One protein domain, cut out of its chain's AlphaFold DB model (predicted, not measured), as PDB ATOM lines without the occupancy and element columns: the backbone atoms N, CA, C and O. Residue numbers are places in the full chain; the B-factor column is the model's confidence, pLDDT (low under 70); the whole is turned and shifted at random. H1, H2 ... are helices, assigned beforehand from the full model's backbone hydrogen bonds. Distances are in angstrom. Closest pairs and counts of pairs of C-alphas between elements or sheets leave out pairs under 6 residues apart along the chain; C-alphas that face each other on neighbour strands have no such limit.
ATOM      1  N   ARG A 206     256.157 150.669 148.260       97.56
ATOM      2  CA  ARG A 206     255.144 150.335 147.252       97.56
ATOM      3  C   ARG A 206     255.635 149.258 146.286       97.56
ATOM      4  O   ARG A 206     254.907 148.310 146.013       97.56
ATOM      5  N   ALA A 207     256.868 149.385 145.796       97.44
ATOM      6  CA  ALA A 207     257.447 148.403 144.885       97.44
ATOM      7  C   ALA A 207     257.631 147.028 145.550       97.44
ATOM      8  O   ALA A 207     257.374 146.007 144.916       97.44
ATOM      9  N   ASP A 208     258.047 146.987 146.816       97.94
ATOM     10  CA  ASP A 208     258.234 145.730 147.549       97.94
ATOM     11  C   ASP A 208     256.899 145.077 147.939       97.94
ATOM     12  O   ASP A 208     256.745 143.867 147.799       97.94
ATOM     13  N   VAL A 209     255.895 145.872 148.323       97.31
ATOM     14  CA  VAL A 209     254.521 145.413 148.595       97.31
ATOM     15  C   VAL A 209     253.881 144.827 147.333       97.31
ATOM     16  O   VAL A 209     253.284 143.753 147.392       97.31
ATOM     17  N   ALA A 210     254.086 145.458 146.172       97.25
ATOM     18  CA  ALA A 210     253.634 144.916 144.892       97.25
ATOM     19  C   ALA A 210     254.318 143.578 144.548       97.25
ATOM     20  O   ALA A 210     253.663 142.645 144.090       97.25
ATOM     21  N   ARG A 211     255.627 143.440 144.818       97.31
ATOM     22  CA  ARG A 211     256.356 142.167 144.633       97.31
ATOM     23  C   ARG A 211     255.880 141.062 145.573       97.31
ATOM     24  O   ARG A 211     255.979 139.894 145.215       97.31
ATOM     25  N   ALA A 212     255.358 141.423 146.741       96.94
ATOM     26  CA  ALA A 212     254.746 140.488 147.677       96.94
ATOM     27  C   ALA A 212     253.333 140.031 147.254       96.94
ATOM     28  O   ALA A 212     252.723 139.239 147.968       96.94
ATOM     29  N   GLY A 213     252.816 140.496 146.111       95.25
ATOM     30  CA  GLY A 213     251.522 140.082 145.561       95.25
ATOM     31  C   GLY A 213     250.335 140.954 145.975       95.25
ATOM     32  O   GLY A 213     249.206 140.620 145.631       95.25
ATOM     33  N   TYR A 214     250.561 142.066 146.681       95.44
ATOM     34  CA  TYR A 214     249.501 143.017 147.029       95.44
ATOM     35  C   TYR A 214     249.223 143.995 145.883       95.44
ATOM     36  O   TYR A 214     250.134 144.424 145.172       95.44
ATOM     37  N   MET A 215     247.965 144.414 145.756       93.50
ATOM     38  CA  MET A 215     247.539 145.438 144.804       93.50
ATOM     39  C   MET A 215     247.367 146.788 145.506       93.50
ATOM     40  O   MET A 215     246.686 146.892 146.526       93.50
ATOM     41  N   GLU A 216     247.986 147.837 144.964       95.56
ATOM     42  CA  GLU A 216     247.775 149.195 145.465       95.56
ATOM     43  C   GLU A 216     246.365 149.682 145.114       95.56
ATOM     44  O   GLU A 216     245.884 149.487 143.998       95.56
ATOM     45  N   VAL A 217     245.717 150.356 146.064       95.56
ATOM     46  CA  VAL A 217     244.394 150.953 145.877       95.56
ATOM     47  C   VAL A 217     244.422 152.434 146.228       95.56
ATOM     48  O   VAL A 217     245.067 152.854 147.191       95.56
ATOM     49  N   LEU A 218     243.686 153.230 145.454       96.00
ATOM     50  CA  LEU A 218     243.539 154.662 145.677       96.00
ATOM     51  C   LEU A 218     242.150 154.944 146.243       96.00
ATOM     52  O   LEU A 218     241.136 154.741 145.583       96.00
ATOM     53  N   THR A 219     242.113 155.409 147.483       94.94
ATOM     54  CA  THR A 219     240.879 155.655 148.229       94.94
ATOM     55  C   THR A 219     240.695 157.137 148.525       94.94
ATOM     56  O   THR A 219     241.673 157.879 148.645       94.94
ATOM     57  N   PHE A 220     239.440 157.565 148.690       93.88
ATOM     58  CA  PHE A 220     239.122 158.937 149.077       93.88
ATOM     59  C   PHE A 220     239.731 159.298 150.436       93.88
ATOM     60  O   PHE A 220     239.845 158.468 151.339       93.88
ATOM     61  N   VAL A 221     240.141 160.561 150.563       95.19
ATOM     62  CA  VAL A 221     240.629 161.129 151.828       95.19
ATOM     63  C   VAL A 221     239.463 161.499 152.747       95.19
ATOM     64  O   VAL A 221     239.622 161.485 153.963       95.19
ATOM     65  N   LEU A 222     238.303 161.806 152.165       95.50
ATOM     66  CA  LEU A 222     237.079 162.128 152.884       95.50
ATOM     67  C   LEU A 222     236.201 160.884 153.026       95.50
ATOM     68  O   LEU A 222     236.138 160.063 152.109       95.50
ATOM     69  N   THR A 223     235.566 160.754 154.182       93.81
ATOM     70  CA  THR A 223     234.698 159.632 154.559       93.81
ATOM     71  C   THR A 223     233.610 160.141 155.511       93.81
ATOM     72  O   THR A 223     233.683 161.280 155.987       93.81
ATOM     73  N   SER A 224     232.588 159.329 155.774       94.62
ATOM     74  CA  SER A 224     231.619 159.636 156.832       94.62
ATOM     75  C   SER A 224     232.257 159.515 158.216       94.62
ATOM     76  O   SER A 224     233.245 158.792 158.400       94.62
ATOM     77  N   HIS A 225     231.708 160.226 159.203       93.81
ATOM     78  CA  HIS A 225     232.172 160.094 160.587       93.81
ATOM     79  C   HIS A 225     231.985 158.649 161.084       93.81
ATOM     80  O   HIS A 225     232.929 158.044 161.600       93.81
ATOM     81  N   GLU A 226     230.827 158.062 160.776       93.31
ATOM     82  CA  GLU A 226     230.453 156.683 161.114       93.31
ATOM     83  C   GLU A 226     231.449 155.644 160.559       93.31
ATOM     84  O   GLU A 226     231.944 154.790 161.297       93.31
ATOM     85  N   GLU A 227     231.815 155.729 159.272       92.44
ATOM     86  CA  GLU A 227     232.786 154.809 158.651       92.44
ATOM     87  C   GLU A 227     234.186 154.931 159.276       92.44
ATOM     88  O   GLU A 227     234.927 153.947 159.352       92.44
ATOM     89  N   ASN A 228     234.583 156.134 159.698       92.69
ATOM     90  CA  ASN A 228     235.912 156.399 160.251       92.69
ATOM     91  C   ASN A 228     236.058 155.931 161.710       92.69
ATOM     92  O   ASN A 228     237.183 155.666 162.148       92.69
ATOM     93  N   PHE A 229     234.945 155.834 162.447       93.06
ATOM     94  CA  PHE A 229     234.914 155.571 163.886       93.06
ATOM     95  C   PHE A 229     234.019 154.390 164.261       93.06
ATOM     96  O   PHE A 229     234.542 153.310 164.559       93.06
ATOM     97  N   ASP A 230     232.700 154.570 164.211       92.19
ATOM     98  CA  ASP A 230     231.710 153.618 164.726       92.19
ATOM     99  C   ASP A 230     231.838 152.240 164.067       92.19
ATOM    100  O   ASP A 230     231.950 151.226 164.758       92.19
ATOM    101  N   MET A 231     231.950 152.185 162.734       92.81
ATOM    102  CA  MET A 231     232.096 150.919 161.999       92.81
ATOM    103  C   MET A 231     233.413 150.185 162.292       92.81
ATOM    104  O   MET A 231     233.517 148.977 162.070       92.81
ATOM    105  N   LEU A 232     234.432 150.901 162.775       92.31
ATOM    106  CA  LEU A 232     235.717 150.334 163.188       92.31
ATOM    107  C   LEU A 232     235.773 150.043 164.696       92.31
ATOM    108  O   LEU A 232     236.836 149.658 165.187       92.31
ATOM    109  N   ASN A 233     234.667 150.227 165.430       93.06
ATOM    110  CA  ASN A 233     234.608 150.176 166.892       93.06
ATOM    111  C   ASN A 233     235.652 151.094 167.555       93.06
ATOM    112  O   ASN A 233     236.326 150.711 168.515       93.06
ATOM    113  N   ARG A 234     235.829 152.305 167.016       89.75
ATOM    114  CA  ARG A 234     236.755 153.316 167.541       89.75
ATOM    115  C   ARG A 234     235.973 154.506 168.064       89.75
ATOM    116  O   ARG A 234     235.128 155.038 167.365       89.75
ATOM    117  N   THR A 235     236.318 154.975 169.254       88.75
ATOM    118  CA  THR A 235     235.763 156.219 169.794       88.75
ATOM    119  C   THR A 235     236.482 157.420 169.192       88.75
ATOM    120  O   THR A 235     237.720 157.454 169.177       88.75
ATOM    121  N   ASP A 236     235.719 158.411 168.744       88.81
ATOM    122  CA  ASP A 236     236.271 159.719 168.413       88.81
ATOM    123  C   ASP A 236     236.626 160.472 169.703       88.81
ATOM    124  O   ASP A 236     235.803 160.611 170.605       88.81
ATOM    125  N   ASP A 237     237.872 160.927 169.806       87.50
ATOM    126  CA  ASP A 237     238.350 161.750 170.921       87.50
ATOM    127  C   ASP A 237     238.190 163.253 170.650       87.50
ATOM    128  O   ASP A 237     238.647 164.074 171.447       87.50
ATOM    129  N   GLY A 238     237.583 163.608 169.512       86.69
ATOM    130  CA  GLY A 238     237.367 164.979 169.059       86.69
ATOM    131  C   GLY A 238     238.634 165.679 168.563       86.69
ATOM    132  O   GLY A 238     238.556 166.814 168.101       86.69
ATOM    133  N   ASN A 239     239.797 165.023 168.634       86.62
ATOM    134  CA  ASN A 239     241.094 165.603 168.278       86.62
ATOM    135  C   ASN A 239     241.723 164.950 167.039       86.62
ATOM    136  O   ASN A 239     242.634 165.519 166.439       86.62
ATOM    137  N   LYS A 240     241.283 163.742 166.665       83.88
ATOM    138  CA  LYS A 240     241.901 162.955 165.585       83.88
ATOM    139  C   LYS A 240     241.315 163.194 164.200       83.88
ATOM    140  O   LYS A 240     242.062 163.118 163.226       83.88
ATOM    141  N   ALA A 241     240.008 163.412 164.083       90.81
ATOM    142  CA  ALA A 241     239.363 163.653 162.795       90.81
ATOM    143  C   ALA A 241     239.071 165.138 162.592       90.81
ATOM    144  O   ALA A 241     238.576 165.820 163.484       90.81
ATOM    145  N   VAL A 242     239.350 165.627 161.386       93.81
ATOM    146  CA  VAL A 242     238.959 166.978 160.976       93.81
ATOM    147  C   VAL A 242     237.568 166.900 160.359       93.81
ATOM    148  O   VAL A 242     237.384 166.199 159.363       93.81
ATOM    149  N   ILE A 243     236.610 167.617 160.947       93.69
ATOM    150  CA  ILE A 243     235.204 167.636 160.526       93.69
ATOM    151  C   ILE A 243     234.974 168.761 159.513       93.69
ATOM    152  O   ILE A 243     235.402 169.901 159.707       93.69
ATOM    153  N   ILE A 244     234.281 168.444 158.424       95.56
ATOM    154  CA  ILE A 244     233.862 169.396 157.399       95.56
ATOM    155  C   ILE A 244     232.592 170.097 157.884       95.56
ATOM    156  O   ILE A 244     231.612 169.447 158.221       95.56
ATOM    157  N   ALA A 245     232.596 171.433 157.899       94.75
ATOM    158  CA  ALA A 245     231.509 172.216 158.494       94.75
ATOM    159  C   ALA A 245     230.161 172.082 157.761       94.75
ATOM    160  O   ALA A 245     229.123 171.990 158.403       94.75
ATOM    161  N   ASN A 246     230.170 172.080 156.423       93.88
ATOM    162  CA  ASN A 246     228.962 172.008 155.592       93.88
ATOM    163  C   ASN A 246     229.129 170.938 154.500       93.88
ATOM    164  O   ASN A 246     229.292 171.283 153.320       93.88
ATOM    165  N   PRO A 247     229.158 169.644 154.869       94.00
ATOM    166  CA  PRO A 247     229.355 168.569 153.913       94.00
ATOM    167  C   PRO A 247     228.124 168.452 153.009       94.00
ATOM    168  O   PRO A 247     226.982 168.588 153.442       94.00
ATOM    169  N   ARG A 248     228.354 168.230 151.711       92.12
ATOM    170  CA  ARG A 248     227.260 168.072 150.736       92.12
ATOM    171  C   ARG A 248     226.612 166.694 150.799       92.12
ATOM    172  O   ARG A 248     225.441 166.567 150.459       92.12
ATOM    173  N   THR A 249     227.377 165.689 151.202       93.81
ATOM    174  CA  THR A 249     226.959 164.297 151.350       93.81
ATOM    175  C   THR A 249     227.503 163.769 152.672       93.81
ATOM    176  O   THR A 249     228.569 164.205 153.113       93.81
ATOM    177  N   SER A 250     226.803 162.816 153.286       89.94
ATOM    178  CA  SER A 250     227.270 162.149 154.511       89.94
ATOM    179  C   SER A 250     228.593 161.407 154.302       89.94
ATOM    180  O   SER A 250     229.387 161.263 155.218       89.94
ATOM    181  N   GLU A 251     228.898 160.998 153.068       89.38
ATOM    182  CA  GLU A 251     230.175 160.361 152.735       89.38
ATOM    183  C   GLU A 251     231.394 161.286 152.878       89.38
ATOM    184  O   GLU A 251     232.515 160.792 152.842       89.38
ATOM    185  N   PHE A 252     231.208 162.603 153.025       94.19
ATOM    186  CA  PHE A 252     232.290 163.591 153.102       94.19
ATOM    187  C   PHE A 252     232.203 164.457 154.363       94.19
ATOM    188  O   PHE A 252     232.399 165.668 154.304       94.19
ATOM    189  N   GLU A 253     231.900 163.844 155.502       95.06
ATOM    190  CA  GLU A 253     231.810 164.533 156.794       95.06
ATOM    191  C   GLU A 253     233.177 164.786 157.428       95.06
ATOM    192  O   GLU A 253     233.374 165.828 158.052       95.06
ATOM    193  N   VAL A 254     234.129 163.862 157.278       94.75
ATOM    194  CA  VAL A 254     235.434 163.947 157.945       94.75
ATOM    195  C   VAL A 254     236.600 163.600 157.031       94.75
ATOM    196  O   VAL A 254     236.488 162.821 156.084       94.75
ATOM    197  N   VAL A 255     237.772 164.144 157.358       95.06
ATOM    198  CA  VAL A 255     239.060 163.665 156.846       95.06
ATOM    199  C   VAL A 255     239.408 162.359 157.563       95.06
ATOM    200  O   VAL A 255     239.407 162.294 158.794       95.06
ATOM    201  N   ARG A 256     239.724 161.310 156.799       92.50
ATOM    202  CA  ARG A 256     240.035 159.978 157.335       92.50
ATOM    203  C   ARG A 256     241.187 160.019 158.345       92.50
ATOM    204  O   ARG A 256     242.235 160.608 158.086       92.50
ATOM    205  N   SER A 257     241.018 159.318 159.466       92.06
ATOM    206  CA  SER A 257     242.060 159.145 160.496       92.06
ATOM    207  C   SER A 257     242.824 157.822 160.339       92.06
ATOM    208  O   SER A 257     243.799 157.551 161.041       92.06
ATOM    209  N   SER A 258     242.365 156.964 159.426       90.00
ATOM    210  CA  SER A 258     242.944 155.664 159.108       90.00
ATOM    211  C   SER A 258     242.669 155.305 157.652       90.00
ATOM    212  O   SER A 258     241.703 155.776 157.061       90.00
ATOM    213  N   LEU A 259     243.504 154.436 157.079       93.62
ATOM    214  CA  LEU A 259     243.243 153.836 155.769       93.62
ATOM    215  C   LEU A 259     242.269 152.651 155.855       93.62
ATOM    216  O   LEU A 259     241.710 152.258 154.837       93.62
ATOM    217  N   MET A 260     242.058 152.086 157.050       92.75
ATOM    218  CA  MET A 260     241.322 150.832 157.231       92.75
ATOM    219  C   MET A 260     239.871 150.917 156.749       92.75
ATOM    220  O   MET A 260     239.433 150.043 156.008       92.75
ATOM    221  N   SER A 261     239.142 151.976 157.118       90.88
ATOM    222  CA  SER A 261     237.741 152.165 156.712       90.88
ATOM    223  C   SER A 261     237.599 152.142 155.192       90.88
ATOM    224  O   SER A 261     236.805 151.381 154.637       90.88
ATOM    225  N   CYS A 262     238.444 152.904 154.497       92.56
ATOM    226  CA  CYS A 262     238.416 152.966 153.046       92.56
ATOM    227  C   CYS A 262     238.875 151.657 152.389       92.56
ATOM    228  O   CYS A 262     238.307 151.271 151.371       92.56
ATOM    229  N   LEU A 263     239.868 150.959 152.953       93.94
ATOM    230  CA  LEU A 263     240.309 149.652 152.452       93.94
ATOM    231  C   LEU A 263     239.195 148.602 152.565       93.94
ATOM    232  O   LEU A 263     238.936 147.884 151.602       93.94
ATOM    233  N   LEU A 264     238.485 148.557 153.696       93.25
ATOM    234  CA  LEU A 264     237.333 147.672 153.884       93.25
ATOM    235  C   LEU A 264     236.186 148.025 152.932       93.25
ATOM    236  O   LEU A 264     235.555 147.127 152.378       93.25
ATOM    237  N   LYS A 265     235.948 149.319 152.679       91.94
ATOM    238  CA  LYS A 265     234.990 149.768 151.660       91.94
ATOM    239  C   LYS A 265     235.400 149.261 150.275       91.94
ATOM    240  O   LYS A 265     234.551 148.723 149.570       91.94
ATOM    241  N   THR A 266     236.678 149.348 149.904       94.00
ATOM    242  CA  THR A 266     237.181 148.786 148.639       94.00
ATOM    243  C   THR A 266     236.977 147.273 148.568       94.00
ATOM    244  O   THR A 266     236.468 146.786 147.562       94.00
ATOM    245  N   LEU A 267     237.290 146.532 149.633       93.69
ATOM    246  CA  LEU A 267     237.059 145.084 149.695       93.69
ATOM    247  C   LEU A 267     235.573 144.732 149.551       93.69
ATOM    248  O   LEU A 267     235.229 143.855 148.765       93.69
ATOM    249  N   LYS A 268     234.681 145.458 150.241       93.12
ATOM    250  CA  LYS A 268     233.222 145.278 150.144       93.12
ATOM    251  C   LYS A 268     232.724 145.419 148.704       93.12
ATOM    252  O   LYS A 268     231.887 144.632 148.282       93.12
ATOM    253  N   HIS A 269     233.243 146.391 147.952       93.00
ATOM    254  CA  HIS A 269     232.861 146.597 146.550       93.00
ATOM    255  C   HIS A 269     233.426 145.534 145.599       93.00
ATOM    256  O   HIS A 269     232.935 145.416 144.483       93.00
ATOM    257  N   ASN A 270     234.438 144.771 146.024       93.94
ATOM    258  CA  ASN A 270     235.124 143.794 145.182       93.94
ATOM    259  C   ASN A 270     234.947 142.344 145.662       93.94
ATOM    260  O   ASN A 270     235.651 141.467 145.183       93.94
TER     261      ASN A 270
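What this domain is: This is residues 206 to 270 of the 277 residues of the protein "Phenylalanyl-tRNA synthetase beta subunit" of Aegilops tauschii subsp. strangulata (UniProt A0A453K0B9). What shape? It has little regular structure: a loose body of loops with H2 near H3, and an arm with H1, residues 208 to 213 sticking out. What parts? The printed part has 65 residues, with three named helices in the order H1, H2, H3 and no named strand; its class is all helix, though the named elements hold under half of the residues. It is loose, radius of gyration of the C-alphas 13.5 A, spanning 41 by 24 by 19 A.

Where its parts are: Where is H1? H1, residues 206 to 211, begins at C-alpha (255.144, 150.335, 147.252). The others? H2 is residues 225 to 228. H3, residues 260 to 269, runs 14.3 A to C-alpha (232.861, 146.597, 146.550).

How they stand to each other: What meets? H2 and H3 are close but not clearly touching, the closest C-alphas being Asn 228 and Ser 261 at 5.8 A. H1 is apart from both. And backbones? Every O i to N i+4 pair is within hydrogen-bond range in H1 and H3; H2 is too short.

The domain as a whole: Any cut? The printed part has no cut; both links are long. Confidence? No printed residue is under 70 in pLDDT.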